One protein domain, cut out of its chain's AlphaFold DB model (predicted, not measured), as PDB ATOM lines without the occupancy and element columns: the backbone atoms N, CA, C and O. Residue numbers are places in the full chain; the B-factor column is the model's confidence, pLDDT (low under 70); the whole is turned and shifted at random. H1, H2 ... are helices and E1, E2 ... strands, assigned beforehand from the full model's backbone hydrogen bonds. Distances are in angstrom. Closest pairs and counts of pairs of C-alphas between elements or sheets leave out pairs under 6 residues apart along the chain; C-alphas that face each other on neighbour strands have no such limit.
ATOM      1  N   THR A 143      18.474  -8.730 -41.003       98.56
ATOM      2  CA  THR A 143      18.808  -9.319 -39.703       98.56
ATOM      3  C   THR A 143      17.563  -9.890 -39.016       98.56
ATOM      4  O   THR A 143      16.449  -9.423 -39.282       98.56
ATOM      5  N   PRO A 144      17.717 -10.853 -38.085       98.56
ATOM      6  CA  PRO A 144      16.602 -11.366 -37.286       98.56
ATOM      7  C   PRO A 144      15.831 -10.258 -36.565       98.56
ATOM      8  O   PRO A 144      14.603 -10.241 -36.599       98.56
ATOM      9  N   ALA A 145      16.543  -9.276 -36.003       98.44
ATOM     10  CA  ALA A 145      15.945  -8.129 -35.326       98.44
ATOM     11  C   ALA A 145      15.052  -7.282 -36.238       98.44
ATOM     12  O   ALA A 145      13.915  -6.980 -35.870       98.44
ATOM     13  N   ASN A 146      15.513  -6.947 -37.446       98.44
ATOM     14  CA  ASN A 146      14.701  -6.176 -38.385       98.44
ATOM     15  C   ASN A 146      13.515  -6.988 -38.921       98.44
ATOM     16  O   ASN A 146      12.410  -6.452 -39.034       98.44
ATOM     17  N   MET A 147      13.706  -8.285 -39.186       98.50
ATOM     18  CA  MET A 147      12.614  -9.182 -39.577       98.50
ATOM     19  C   MET A 147      11.557  -9.293 -38.467       98.50
ATOM     20  O   MET A 147      10.362  -9.236 -38.749       98.50
ATOM     21  N   ALA A 148      11.975  -9.399 -37.200       98.31
ATOM     22  CA  ALA A 148      11.081  -9.465 -36.044       98.31
ATOM     23  C   ALA A 148      10.345  -8.140 -35.820       98.31
ATOM     24  O   ALA A 148       9.130  -8.138 -35.603       98.31
ATOM     25  N   ARG A 149      11.043  -7.006 -35.940       97.75
ATOM     26  CA  ARG A 149      10.452  -5.666 -35.837       97.75
ATOM     27  C   ARG A 149       9.372  -5.425 -36.893       97.75
ATOM     28  O   ARG A 149       8.367  -4.797 -36.583       97.75
ATOM     29  N   HIS A 150       9.516  -5.956 -38.106       97.62
ATOM     30  CA  HIS A 150       8.534  -5.753 -39.180       97.62
ATOM     31  C   HIS A 150       7.614  -6.960 -39.441       97.62
ATOM     32  O   HIS A 150       6.923  -7.002 -40.459       97.62
ATOM     33  N   ARG A 151       7.541  -7.923 -38.511       96.88
ATOM     34  CA  ARG A 151       6.805  -9.196 -38.669       96.88
ATOM     35  C   ARG A 151       5.317  -9.077 -39.026       96.88
ATOM     36  O   ARG A 151       4.751 -10.034 -39.540       96.88
ATOM     37  N   GLY A 152       4.687  -7.938 -38.733       95.75
ATOM     38  CA  GLY A 152       3.280  -7.666 -39.046       95.75
ATOM     39  C   GLY A 152       3.037  -7.064 -40.435       95.75
ATOM     40  O   GLY A 152       1.891  -6.803 -40.786       95.75
ATOM     41  N   ASN A 153       4.086  -6.801 -41.221       97.12
ATOM     42  CA  ASN A 153       3.945  -6.162 -42.525       97.12
ATOM     43  C   ASN A 153       3.438  -7.160 -43.596       97.12
ATOM     44  O   ASN A 153       3.945  -8.285 -43.673       97.12
ATOM     45  N   PRO A 154       2.485  -6.775 -44.468       96.94
ATOM     46  CA  PRO A 154       1.960  -7.652 -45.522       96.94
ATOM     47  C   PRO A 154       3.015  -8.106 -46.546       96.94
ATOM     48  O   PRO A 154       2.829  -9.127 -47.205       96.94
ATOM     49  N   HIS A 155       4.138  -7.396 -46.670       97.44
ATOM     50  CA  HIS A 155       5.230  -7.742 -47.580       97.44
ATOM     51  C   HIS A 155       6.199  -8.788 -47.012       97.44
ATOM     52  O   HIS A 155       7.117  -9.205 -47.715       97.44
ATOM     53  N   MET A 156       5.981  -9.294 -45.792       97.81
ATOM     54  CA  MET A 156       6.828 -10.324 -45.177       97.81
ATOM     55  C   MET A 156       7.083 -11.563 -46.060       97.81
ATOM     56  O   MET A 156       8.232 -12.007 -46.112       97.81
ATOM     57  N   PRO A 157       6.103 -12.131 -46.797       97.69
ATOM     58  CA  PRO A 157       6.375 -13.240 -47.716       97.69
ATOM     59  C   PRO A 157       7.370 -12.872 -48.827       97.69
ATOM     60  O   PRO A 157       8.231 -13.677 -49.175       97.69
ATOM     61  N   PHE A 158       7.283 -11.647 -49.352       98.38
ATOM     62  CA  PHE A 158       8.213 -11.124 -50.351       98.38
ATOM     63  C   PHE A 158       9.599 -10.871 -49.746       98.38
ATOM     64  O   PHE A 158      10.603 -11.320 -50.294       98.38
ATOM     65  N   TRP A 159       9.665 -10.259 -48.565       98.69
ATOM     66  CA  TRP A 159      10.925 -10.015 -47.863       98.69
ATOM     67  C   TRP A 159      11.642 -11.298 -47.447       98.69
ATOM     68  O   TRP A 159      12.867 -11.339 -47.480       98.69
ATOM     69  N   ARG A 160      10.922 -12.384 -47.143       98.50
ATOM     70  CA  ARG A 160      11.541 -13.707 -46.949       98.50
ATOM     71  C   ARG A 160      12.231 -14.222 -48.215       98.50
ATOM     72  O   ARG A 160      13.287 -14.830 -48.101       98.50
ATOM     73  N   MET A 161      11.697 -13.941 -49.408       98.31
ATOM     74  CA  MET A 161      12.392 -14.270 -50.661       98.31
ATOM     75  C   MET A 161      13.635 -13.397 -50.867       98.31
ATOM     76  O   MET A 161      14.673 -13.907 -51.275       98.31
ATOM     77  N   LEU A 162      13.570 -12.102 -50.535       98.81
ATOM     78  CA  LEU A 162      14.756 -11.235 -50.567       98.81
ATOM     79  C   LEU A 162      15.829 -11.699 -49.575       98.81
ATOM     80  O   LEU A 162      17.018 -11.666 -49.893       98.81
ATOM     81  N   LYS A 163      15.412 -12.161 -48.388       98.81
ATOM     82  CA  LYS A 163      16.307 -12.700 -47.361       98.81
ATOM     83  C   LYS A 163      17.089 -13.906 -47.876       98.81
ATOM     84  O   LYS A 163      18.263 -14.019 -47.553       98.81
ATOM     85  N   ASP A 164      16.473 -14.771 -48.674       98.69
ATOM     86  CA  ASP A 164      17.145 -15.946 -49.233       98.69
ATOM     87  C   ASP A 164      18.320 -15.539 -50.140       98.69
ATOM     88  O   ASP A 164      19.464 -15.921 -49.897       98.69
ATOM     89  N   GLY A 165      18.089 -14.624 -51.087       98.56
ATOM     90  CA  GLY A 165      19.160 -14.079 -51.928       98.56
ATOM     91  C   GLY A 165      20.218 -13.300 -51.138       98.56
ATOM     92  O   GLY A 165      21.414 -13.417 -51.410       98.56
ATOM     93  N   ASN A 166      19.798 -12.556 -50.108       98.81
ATOM     94  CA  ASN A 166      20.713 -11.928 -49.157       98.81
ATOM     95  C   ASN A 166      21.598 -12.974 -48.461       98.81
ATOM     96  O   ASN A 166      22.808 -12.798 -48.384       98.81
ATOM     97  N   ASP A 167      21.024 -14.068 -47.968       98.81
ATOM     98  CA  ASP A 167      21.756 -15.110 -47.251       98.81
ATOM     99  C   ASP A 167      22.744 -15.839 -48.167       98.81
ATOM    100  O   ASP A 167      23.862 -16.122 -47.736       98.81
ATOM    101  N   HIS A 168      22.385 -16.062 -49.437       98.81
ATOM    102  CA  HIS A 168      23.311 -16.548 -50.460       98.81
ATOM    103  C   HIS A 168      24.529 -15.625 -50.615       98.81
ATOM    104  O   HIS A 168      25.662 -16.114 -50.643       98.81
ATOM    105  N   PHE A 169      24.325 -14.305 -50.680       98.75
ATOM    106  CA  PHE A 169      25.435 -13.352 -50.719       98.75
ATOM    107  C   PHE A 169      26.261 -13.395 -49.426       98.75
ATOM    108  O   PHE A 169      27.475 -13.533 -49.491       98.75
ATOM    109  N   GLU A 170      25.627 -13.335 -48.254       98.50
ATOM    110  CA  GLU A 170      26.320 -13.264 -46.958       98.50
ATOM    111  C   GLU A 170      27.207 -14.487 -46.675       98.50
ATOM    112  O   GLU A 170      28.262 -14.349 -46.061       98.50
ATOM    113  N   VAL A 171      26.816 -15.692 -47.110       98.50
ATOM    114  CA  VAL A 171      27.638 -16.896 -46.874       98.50
ATOM    115  C   VAL A 171      28.735 -17.102 -47.917       98.50
ATOM    116  O   VAL A 171      29.716 -17.786 -47.633       98.50
ATOM    117  N   THR A 172      28.588 -16.530 -49.115       98.06
ATOM    118  CA  THR A 172      29.545 -16.728 -50.221       98.06
ATOM    119  C   THR A 172      30.445 -15.524 -50.475       98.06
ATOM    120  O   THR A 172      31.530 -15.679 -51.036       98.06
ATOM    121  N   HIS A 173      30.006 -14.329 -50.081       98.12
ATOM    122  CA  HIS A 173      30.536 -13.045 -50.531       98.12
ATOM    123  C   HIS A 173      30.640 -12.959 -52.060       98.12
ATOM    124  O   HIS A 173      31.608 -12.432 -52.603       98.12
ATOM    125  N   ARG A 174      29.658 -13.511 -52.777       98.00
ATOM    126  CA  ARG A 174      29.559 -13.449 -54.237       98.00
ATOM    127  C   ARG A 174      28.134 -13.069 -54.637       98.00
ATOM    128  O   ARG A 174      27.199 -13.546 -53.991       98.00
ATOM    129  N   PRO A 175      27.942 -12.228 -55.671       97.62
ATOM    130  CA  PRO A 175      26.621 -11.943 -56.210       97.62
ATOM    131  C   PRO A 175      25.908 -13.262 -56.532       97.62
ATOM    132  O   PRO A 175      26.464 -14.072 -57.279       97.62
ATOM    133  N   PRO A 176      24.722 -13.522 -55.961       97.81
ATOM    134  CA  PRO A 176      23.976 -14.710 -56.316       97.81
ATOM    135  C   PRO A 176      23.531 -14.607 -57.775       97.81
ATOM    136  O   PRO A 176      23.107 -13.540 -58.232       97.81
ATOM    137  N   LYS A 177      23.573 -15.730 -58.493       97.12
ATOM    138  CA  LYS A 177      22.808 -15.879 -59.731       97.12
ATOM    139  C   LYS A 177      21.330 -15.829 -59.359       97.12
ATOM    140  O   LYS A 177      20.921 -16.567 -58.463       97.12
ATOM    141  N   VAL A 178      20.564 -14.966 -60.019       98.00
ATOM    142  CA  VAL A 178      19.137 -14.771 -59.750       98.00
ATOM    143  C   VAL A 178      18.335 -15.222 -60.959       98.00
ATOM    144  O   VAL A 178      18.481 -14.676 -62.048       98.00
ATOM    145  N   ASP A 179      17.463 -16.193 -60.741       97.88
ATOM    146  CA  ASP A 179      16.478 -16.677 -61.698       97.88
ATOM    147  C   ASP A 179      15.064 -16.462 -61.127       97.88
ATOM    148  O   ASP A 179      14.884 -16.151 -59.943       97.88
ATOM    149  N   VAL A 180      14.034 -16.604 -61.966       98.38
ATOM    150  CA  VAL A 180      12.631 -16.467 -61.547       98.38
ATOM    151  C   VAL A 180      11.792 -17.568 -62.174       98.38
ATOM    152  O   VAL A 180      11.780 -17.717 -63.392       98.38
ATOM    153  N   CYS A 181      11.043 -18.292 -61.349       98.12
ATOM    154  CA  CYS A 181      10.016 -19.236 -61.781       98.12
ATOM    155  C   CYS A 181       8.866 -19.266 -60.788       98.12
ATOM    156  O   CYS A 181       9.044 -18.962 -59.608       98.12
ATOM    157  N   ASN A 182       7.671 -19.599 -61.266       97.31
ATOM    158  CA  ASN A 182       6.446 -19.634 -60.477       97.31
ATOM    159  C   ASN A 182       6.257 -18.353 -59.638       97.31
ATOM    160  O   ASN A 182       5.914 -18.404 -58.456       97.31
ATOM    161  N   LYS A 183       6.577 -17.191 -60.227       97.56
ATOM    162  CA  LYS A 183       6.556 -15.869 -59.577       97.56
ATOM    163  C   LYS A 183       7.416 -15.763 -58.302       97.56
ATOM    164  O   LYS A 183       7.129 -14.948 -57.420       97.56
ATOM    165  N   ARG A 184       8.470 -16.574 -58.182       97.88
ATOM    166  CA  ARG A 184       9.400 -16.625 -57.043       97.88
ATOM    167  C   ARG A 184      10.840 -16.499 -57.522       97.88
ATOM    168  O   ARG A 184      11.177 -16.968 -58.605       97.88
ATOM    169  N   TYR A 185      11.683 -15.884 -56.699       98.44
ATOM    170  CA  TYR A 185      13.125 -15.901 -56.932       98.44
ATOM    171  C   TYR A 185      13.703 -17.299 -56.709       98.44
ATOM    172  O   TYR A 185      13.248 -18.035 -55.829       98.44
ATOM    173  N   VAL A 186      14.734 -17.620 -57.484       98.19
ATOM    174  CA  VAL A 186      15.589 -18.797 -57.332       98.19
ATOM    175  C   VAL A 186      17.041 -18.333 -57.374       98.19
ATOM    176  O   VAL A 186      17.405 -17.516 -58.217       98.19
ATOM    177  N   PHE A 187      17.873 -18.840 -56.462       98.12
ATOM    178  CA  PHE A 187      19.249 -18.375 -56.299       98.12
ATOM    179  C   PHE A 187      20.267 -19.493 -56.509       98.12
ATOM    180  O   PHE A 187      20.127 -20.580 -55.954       98.12
ATOM    181  N   ASN A 188      21.335 -19.202 -57.260       96.56
ATOM    182  CA  ASN A 188      22.455 -20.120 -57.521       96.56
ATOM    183  C   ASN A 188      22.017 -21.511 -58.014       96.56
ATOM    184  O   ASN A 188      22.613 -22.517 -57.632       96.56
ATOM    185  N   ALA A 189      20.979 -21.558 -58.850       94.38
ATOM    186  CA  ALA A 189      20.452 -22.800 -59.390       94.38
ATOM    187  C   ALA A 189      21.200 -23.264 -60.650       94.38
ATOM    188  O   ALA A 189      21.447 -22.474 -61.573       94.38
ATOM    189  N   PHE A 190      21.502 -24.562 -60.693       91.81
ATOM    190  CA  PHE A 190      22.111 -25.272 -61.821       91.81
ATOM    191  C   PHE A 190      21.375 -26.592 -62.097       91.81
ATOM    192  O   PHE A 190      20.552 -27.032 -61.288       91.81
ATOM    193  N   ALA A 191      21.605 -27.190 -63.268       90.50
ATOM    194  CA  ALA A 191      20.913 -28.416 -63.647       90.50
ATOM    195  C   ALA A 191      21.414 -29.623 -62.829       90.50
ATOM    196  O   ALA A 191      22.613 -29.730 -62.572       90.50
ATOM    197  N   PRO A 192      20.532 -30.562 -62.445       88.44
ATOM    198  CA  PRO A 192      20.952 -31.763 -61.732       88.44
ATOM    199  C   PRO A 192      21.968 -32.574 -62.547       88.44
ATOM    200  O   PRO A 192      21.735 -32.872 -63.717       88.44
ATOM    201  N   GLY A 193      23.078 -32.958 -61.916       81.38
ATOM    202  CA  GLY A 193      24.095 -33.836 -62.506       81.38
ATOM    203  C   GLY A 193      25.100 -33.187 -63.469       81.38
ATOM    204  O   GLY A 193      26.120 -33.821 -63.733       81.38
ATOM    205  N   ASP A 194      24.867 -31.963 -63.956       77.94
ATOM    206  CA  ASP A 194      25.820 -31.211 -64.794       77.94
ATOM    207  C   ASP A 194      25.549 -29.695 -64.724       77.94
ATOM    208  O   ASP A 194      24.514 -29.205 -65.182       77.94
ATOM    209  N   ASP A 195      26.487 -28.930 -64.167       72.19
ATOM    210  CA  ASP A 195      26.372 -27.478 -64.013       72.19
ATOM    211  C   ASP A 195      26.594 -26.694 -65.319       72.19
ATOM    212  O   ASP A 195      26.239 -25.511 -65.388       72.19
ATOM    213  N   ALA A 196      27.097 -27.342 -66.376       75.75
ATOM    214  CA  ALA A 196      27.242 -26.748 -67.701       75.75
ATOM    215  C   ALA A 196      25.909 -26.654 -68.463       75.75
ATOM    216  O   ALA A 196      25.793 -25.874 -69.416       75.75
ATOM    217  N   ILE A 197      24.885 -27.414 -68.055       81.50
ATOM    218  CA  ILE A 197      23.563 -27.353 -68.681       81.50
ATOM    219  C   ILE A 197      22.845 -26.081 -68.225       81.50
ATOM    220  O   ILE A 197      22.474 -25.901 -67.062       81.50
ATOM    221  N   GLN A 198      22.586 -25.198 -69.184       81.62
ATOM    222  CA  GLN A 198      21.842 -23.976 -68.929       81.62
ATOM    223  C   GLN A 198      20.353 -24.279 -68.724       81.62
ATOM    224  O   GLN A 198      19.623 -24.597 -69.663       81.62
ATOM    225  N   LEU A 199      19.884 -24.124 -67.486       89.62
ATOM    226  CA  LEU A 199      18.460 -24.158 -67.171       89.62
ATOM    227  C   LEU A 199      17.744 -22.931 -67.742       89.62
ATOM    228  O   LEU A 199      18.218 -21.800 -67.617       89.62
ATOM    229  N   LYS A 200      16.561 -23.157 -68.315       92.56
ATOM    230  CA  LYS A 200      15.637 -22.092 -68.705       92.56
ATOM    231  C   LYS A 200      14.575 -21.934 -67.623       92.56
ATOM    232  O   LYS A 200      13.750 -22.822 -67.433       92.56
ATOM    233  N   PHE A 201      14.587 -20.790 -66.953       96.00
ATOM    234  CA  PHE A 201      13.567 -20.417 -65.982       96.00
ATOM    235  C   PHE A 201      12.497 -19.554 -66.658       96.00
ATOM    236  O   PHE A 201      12.816 -18.549 -67.295       96.00
ATOM    237  N   ASP A 202      11.235 -19.969 -66.549       96.81
ATOM    238  CA  ASP A 202      10.081 -19.172 -66.963       96.81
ATOM    239  C   ASP A 202       9.456 -18.512 -65.725       96.81
ATOM    240  O   ASP A 202       8.928 -19.235 -64.877       96.81
ATOM    241  N   PRO A 203       9.451 -17.169 -65.618       97.56
ATOM    242  CA  PRO A 203       8.860 -16.463 -64.484       97.56
ATOM    243  C   PRO A 203       7.389 -16.806 -64.205       97.56
ATOM    244  O   PRO A 203       6.954 -16.688 -63.056       97.56
ATOM    245  N   TYR A 204       6.635 -17.226 -65.226       97.62
ATOM    246  CA  TYR A 204       5.220 -17.595 -65.127       97.62
ATOM    247  C   TYR A 204       4.996 -19.107 -64.979       97.62
ATOM    248  O   TYR A 204       3.933 -19.515 -64.514       97.62
ATOM    249  N   GLY A 205       5.975 -19.922 -65.372       96.75
ATOM    250  CA  GLY A 205       5.893 -21.381 -65.385       96.75
ATOM    251  C   GLY A 205       6.404 -22.035 -64.103       96.75
ATOM    252  O   GLY A 205       6.966 -21.382 -63.223       96.75
ATOM    253  N   GLU A 206       6.228 -23.351 -63.993       97.00
ATOM    254  CA  GLU A 206       6.830 -24.127 -62.910       97.00
ATOM    255  C   GLU A 206       8.361 -24.063 -62.958       97.00
ATOM    256  O   GLU A 206       8.980 -23.910 -64.013       97.00
ATOM    257  N   CYS A 207       8.984 -24.184 -61.789       96.06
ATOM    258  CA  CYS A 207      10.433 -24.250 -61.711       96.06
ATOM    259  C   CYS A 207      10.926 -25.571 -62.315       96.06
ATOM    260  O   CYS A 207      10.427 -26.624 -61.911       96.06
ATOM    261  N   PRO A 208      11.916 -25.552 -63.229       95.56
ATOM    262  CA  PRO A 208      12.553 -26.789 -63.668       95.56
ATOM    263  C   PRO A 208      13.199 -27.490 -62.468       95.56
ATOM    264  O   PRO A 208      13.479 -26.859 -61.448       95.56
ATOM    265  N   ALA A 209      13.487 -28.786 -62.586       94.81
ATOM    266  CA  ALA A 209      14.336 -29.444 -61.601       94.81
ATOM    267  C   ALA A 209      15.710 -28.751 -61.578       94.81
ATOM    268  O   ALA A 209      16.347 -28.599 -62.622       94.81
ATOM    269  N   TYR A 210      16.144 -28.312 -60.399       95.38
ATOM    270  CA  TYR A 210      17.426 -27.646 -60.201       95.38
ATOM    271  C   TYR A 210      18.057 -28.058 -58.876       95.38
ATOM    272  O   TYR A 210      17.375 -28.479 -57.939       95.38
ATOM    273  N   GLU A 211      19.366 -27.873 -58.792       94.69
ATOM    274  CA  GLU A 211      20.149 -28.019 -57.574       94.69
ATOM    275  C   GLU A 211      20.839 -26.694 -57.225       94.69
ATOM    276  O   GLU A 211      21.000 -25.810 -58.065       94.69
ATOM    277  N   VAL A 212      21.222 -26.549 -55.955       95.44
ATOM    278  CA  VAL A 212      22.055 -25.449 -55.442       95.44
ATOM    279  C   VAL A 212      23.323 -26.072 -54.866       95.44
ATOM    280  O   VAL A 212      23.199 -27.115 -54.215       95.44
ATOM    281  N   PRO A 213      24.530 -25.499 -55.093       94.94
ATOM    282  CA  PRO A 213      25.764 -26.203 -54.771       94.94
ATOM    283  C   PRO A 213      25.750 -26.625 -53.300       94.94
ATOM    284  O   PRO A 213      25.424 -25.778 -52.460       94.94
ATOM    285  N   PRO A 214      26.054 -27.895 -52.958       95.31
ATOM    286  CA  PRO A 214      25.806 -28.423 -51.616       95.31
ATOM    287  C   PRO A 214      26.416 -27.577 -50.497       95.31
ATOM    288  O   PRO A 214      25.777 -27.362 -49.468       95.31
ATOM    289  N   GLU A 215      27.611 -27.027 -50.726       96.38
ATOM    290  CA  GLU A 215      28.286 -26.124 -49.790       96.38
ATOM    291  C   GLU A 215      27.484 -24.838 -49.535       96.38
ATOM    292  O   GLU A 215      27.280 -24.447 -48.384       96.38
ATOM    293  N   ILE A 216      26.965 -24.214 -50.599       97.38
ATOM    294  CA  ILE A 216      26.125 -23.012 -50.511       97.38
ATOM    295  C   ILE A 216      24.807 -23.366 -49.822       97.38
ATOM    296  O   ILE A 216      24.440 -22.725 -48.840       97.38
ATOM    297  N   ALA A 217      24.118 -24.416 -50.277       97.62
ATOM    298  CA  ALA A 217      22.837 -24.837 -49.714       97.62
ATOM    299  C   ALA A 217      22.947 -25.158 -48.213       97.62
ATOM    300  O   ALA A 217      22.092 -24.761 -47.419       97.62
ATOM    301  N   GLN A 218      24.014 -25.843 -47.793       98.44
ATOM    302  CA  GLN A 218      24.263 -26.148 -46.387       98.44
ATOM    303  C   GLN A 218      24.565 -24.883 -45.575       98.44
ATOM    304  O   GLN A 218      24.022 -24.728 -44.474       98.44
ATOM    305  N   ALA A 219      25.405 -23.982 -46.096       98.62
ATOM    306  CA  ALA A 219      25.758 -22.733 -45.429       98.62
ATOM    307  C   ALA A 219      24.540 -21.811 -45.258       98.62
ATOM    308  O   ALA A 219      24.299 -21.322 -44.151       98.62
ATOM    309  N   VAL A 220      23.726 -21.651 -46.308       98.62
ATOM    310  CA  VAL A 220      22.472 -20.882 -46.284       98.62
ATOM    311  C   VAL A 220      21.500 -21.480 -45.272       98.62
ATOM    312  O   VAL A 220      21.075 -20.780 -44.357       98.62
ATOM    313  N   ARG A 221      21.232 -22.794 -45.326       98.56
ATOM    314  CA  ARG A 221      20.343 -23.461 -44.353       98.56
ATOM    315  C   ARG A 221      20.841 -23.318 -42.914       98.56
ATOM    316  O   ARG A 221      20.039 -23.177 -41.995       98.56
ATOM    317  N   LYS A 222      22.159 -23.383 -42.683       98.69
ATOM    318  CA  LYS A 222      22.747 -23.176 -41.350       98.69
ATOM    319  C   LYS A 222      22.520 -21.744 -40.863       98.69
ATOM    320  O   LYS A 222      22.156 -21.570 -39.703       98.69
ATOM    321  N   LYS A 223      22.723 -20.750 -41.734       98.56
ATOM    322  CA  LYS A 223      22.457 -19.339 -41.438       98.56
ATOM    323  C   LYS A 223      20.976 -19.110 -41.131       98.56
ATOM    324  O   LYS A 223      20.675 -18.586 -40.068       98.56
ATOM    325  N   GLN A 224      20.080 -19.564 -42.005       98.50
ATOM    326  CA  GLN A 224      18.631 -19.421 -41.849       98.50
ATOM    327  C   GLN A 224      18.140 -20.024 -40.537       98.50
ATOM    328  O   GLN A 224      17.506 -19.321 -39.769       98.50
ATOM    329  N   ARG A 225      18.545 -21.257 -40.191       98.62
ATOM    330  CA  ARG A 225      18.170 -21.865 -38.901       98.62
ATOM    331  C   ARG A 225      18.569 -21.019 -37.692       98.62
ATOM    332  O   ARG A 225      17.796 -20.913 -36.750       98.62
ATOM    333  N   ARG A 226      19.779 -20.452 -37.696       98.62
ATOM    334  CA  ARG A 226      20.242 -19.585 -36.603       98.62
ATOM    335  C   ARG A 226      19.433 -18.288 -36.558       98.62
ATOM    336  O   ARG A 226      19.011 -17.871 -35.488       98.62
ATOM    337  N   ASP A 227      19.230 -17.669 -37.714       98.62
ATOM    338  CA  ASP A 227      18.485 -16.419 -37.833       98.62
ATOM    339  C   ASP A 227      17.003 -16.605 -37.432       98.62
ATOM    340  O   ASP A 227      16.434 -15.727 -36.787       98.62
ATOM    341  N   ASP A 228      16.396 -17.750 -37.756       98.44
ATOM    342  CA  ASP A 228      15.021 -18.107 -37.385       98.44
ATOM    343  C   ASP A 228      14.889 -18.329 -35.872       98.44
ATOM    344  O   ASP A 228      13.953 -17.819 -35.260       98.44
ATOM    345  N   GLN A 229      15.859 -19.004 -35.241       98.69
ATOM    346  CA  GLN A 229      15.905 -19.159 -33.780       98.69
ATOM    347  C   GLN A 229      15.975 -17.803 -33.066       98.69
ATOM    348  O   GLN A 229      15.252 -17.570 -32.097       98.69
ATOM    349  N   GLU A 230      16.823 -16.892 -33.547       98.62
ATOM    350  CA  GLU A 230      16.931 -15.543 -32.986       98.62
ATOM    351  C   GLU A 230      15.655 -14.726 -33.235       98.62
ATOM    352  O   GLU A 230      15.175 -14.034 -32.336       98.62
ATOM    353  N   PHE A 231      15.053 -14.837 -34.424       98.38
ATOM    354  CA  PHE A 231      13.765 -14.217 -34.730       98.38
ATOM    355  C   PHE A 231      12.676 -14.687 -33.757       98.38
ATOM    356  O   PHE A 231      11.990 -13.856 -33.160       98.38
ATOM    357  N   GLU A 232      12.530 -16.000 -33.558       98.31
ATOM    358  CA  GLU A 232      11.553 -16.584 -32.633       98.31
ATOM    359  C   GLU A 232      11.794 -16.115 -31.196       98.31
ATOM    360  O   GLU A 232      10.851 -15.716 -30.506       98.31
ATOM    361  N   GLN A 233      13.059 -16.077 -30.769       98.50
ATOM    362  CA  GLN A 233      13.441 -15.561 -29.462       98.50
ATOM    363  C   GLN A 233      13.015 -14.094 -29.290       98.50
ATOM    364  O   GLN A 233      12.347 -13.767 -28.310       98.50
ATOM    365  N   LEU A 234      13.334 -13.217 -30.242       98.44
ATOM    366  CA  LEU A 234      12.976 -11.794 -30.181       98.44
ATOM    367  C   LEU A 234      11.459 -11.571 -30.182       98.44
ATOM    368  O   LEU A 234      10.951 -10.701 -29.470       98.44
ATOM    369  N   VAL A 235      10.718 -12.373 -30.950       97.81
ATOM    370  CA  VAL A 235       9.251 -12.341 -30.946       97.81
ATOM    371  C   VAL A 235       8.702 -12.781 -29.590       97.81
ATOM    372  O   VAL A 235       7.820 -12.109 -29.056       97.81
ATOM    373  N   SER A 236       9.247 -13.848 -28.997       97.69
ATOM    374  CA  SER A 236       8.838 -14.333 -27.670       97.69
ATOM    375  C   SER A 236       9.113 -13.321 -26.550       97.69
ATOM    376  O   SER A 236       8.360 -13.242 -25.584       97.69
ATOM    377  N   GLN A 237      10.153 -12.498 -26.713       97.75
ATOM    378  CA  GLN A 237      10.514 -11.411 -25.801       97.75
ATOM    379  C   GLN A 237       9.659 -10.148 -25.992       97.75
ATOM    380  O   GLN A 237       9.854  -9.164 -25.282       97.75
ATOM    381  N   GLY A 238       8.712 -10.154 -26.934       95.81
ATOM    382  CA  GLY A 238       7.781  -9.048 -27.129       95.81
ATOM    383  C   GLY A 238       8.391  -7.831 -27.821       95.81
ATOM    384  O   GLY A 238       7.946  -6.716 -27.559       95.81
ATOM    385  N   VAL A 239       9.381  -8.014 -28.709       96.12
ATOM    386  CA  VAL A 239       9.968  -6.895 -29.468       96.12
ATOM    387  C   VAL A 239       8.881  -6.064 -30.160       96.12
ATOM    388  O   VAL A 239       7.982  -6.601 -30.821       96.12
ATOM    389  N   GLU A 240       8.955  -4.744 -30.012       95.44
ATOM    390  CA  GLU A 240       7.968  -3.821 -30.570       95.44
ATOM    391  C   GLU A 240       7.918  -3.920 -32.103       95.44
ATOM    392  O   GLU A 240       8.950  -4.010 -32.779       95.44
ATOM    393  N   THR A 241       6.705  -3.905 -32.659       95.75
ATOM    394  CA  THR A 241       6.501  -3.871 -34.108       95.75
ATOM    395  C   THR A 241       6.603  -2.454 -34.650       95.75
ATOM    396  O   THR A 241       5.966  -1.544 -34.127       95.75
ATOM    397  N   ALA A 242       7.320  -2.281 -35.756       93.69
ATOM    398  CA  ALA A 242       7.236  -1.061 -36.545       93.69
ATOM    399  C   ALA A 242       5.845  -0.923 -37.201       93.69
ATOM    400  O   ALA A 242       5.213  -1.937 -37.524       93.69
ATOM    401  N   PRO A 243       5.367   0.313 -37.425       90.00
ATOM    402  CA  PRO A 243       4.113   0.543 -38.132       90.00
ATOM    403  C   PRO A 243       4.208   0.066 -39.592       90.00
ATOM    404  O   PRO A 243       5.272   0.123 -40.206       90.00
ATOM    405  N   ILE A 244       3.086  -0.400 -40.155       88.44
ATOM    406  CA  ILE A 244       3.026  -0.884 -41.550       88.44
ATOM    407  C   ILE A 244       3.266   0.259 -42.539       88.44
ATOM    408  O   ILE A 244       4.032   0.099 -43.484       88.44
ATOM    409  N   LYS A 245       2.612   1.400 -42.304       86.12
ATOM    410  CA  LYS A 245       2.851   2.651 -43.021       86.12
ATOM    411  C   LYS A 245       3.585   3.599 -42.097       86.12
ATOM    412  O   LYS A 245       3.171   3.773 -40.951       86.12
TER     413      LYS A 245
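What this domain is: This is residues 143 to 245 of the 283 residues of an uncharacterized protein of Bradyrhizobiaceae bacterium PARB1 (UniProt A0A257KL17). One long helix, H3, runs along one side of an elongated domain, and beside it stand in a row the small strand hairpin E1 and E2, the slanting helix H2 and the short helix H1. A long loop, residues 188 to 213, fills the end beyond the hairpin, and a tail after H3 folds back past H1 at the other end. The printed part has 103 residues with three named helices and two named strands, in the order H1, H2, E1, E2, H3; the two-stranded sheet, order E1 - E2, is antiparallel, and the class is mostly helix. The whole is only just loose, close to compact, with a radius of gyration of the C-alphas of 15.7 A, and it spans 48 by 29 by 19 A.

How they stand to each other: Begin at the hairpin of E1, residues 178 to 181, and E2, residues 184 to 187, antiparallel neighbours whose directions stand at 143 degrees. Look at N 179 and O 186, 2.9 A apart, and at N 184 and O 181, 2.8 A apart, both within hydrogen-bond range. Next comes H2, residues 156 to 172, which has 5 pairs of C-alphas within 8 A with E2; the closest are those of Gly 165 and Phe 187, 6.1 A apart. H2 touches H3, residues 214 to 236, which touches H2 with residues 216 to 224 alone; the closest C-alphas of the two, those of Asp 167 and Val 220, are 5.9 A apart. The two run opposite ways at a steep tilt of 49 degrees. Farther along, residues 227 to 235 of H3 alone touch H1, residues 144 to 149, with the C-alphas of Pro 144 and Phe 231 closest at 4.8 A. H1 and H3 run the same way at a steep tilt of 40 degrees. H1 and H2 are only just apart, closest 8.1 A, and E1 is apart from H3. In H1, H2 and H3 every O i to N i+4 pair is within hydrogen-bond range.

Where its parts are: Find C-alpha 178 at (19.137, -14.771, -59.750), where E1 begins; E2 ends at Phe 187. Find C-alpha 144 at (16.602, -11.366, -37.286) for the start of H1, which runs to Arg 149. H2 runs 24.1 A from Met 156 to Thr 172. H3 runs 32.6 A from Pro 214 to C-alpha 236 at (8.838, -14.333, -27.670).

The domain as a whole: The two C-alphas farthest apart, of Ala 196 and Gly 238, are 48.4 A from each other. The printed part has no cut. The link from E2 to H3 is long, with 26 residues. The mean pLDDT of the printed part is 95.9, and no printed residue is under 70.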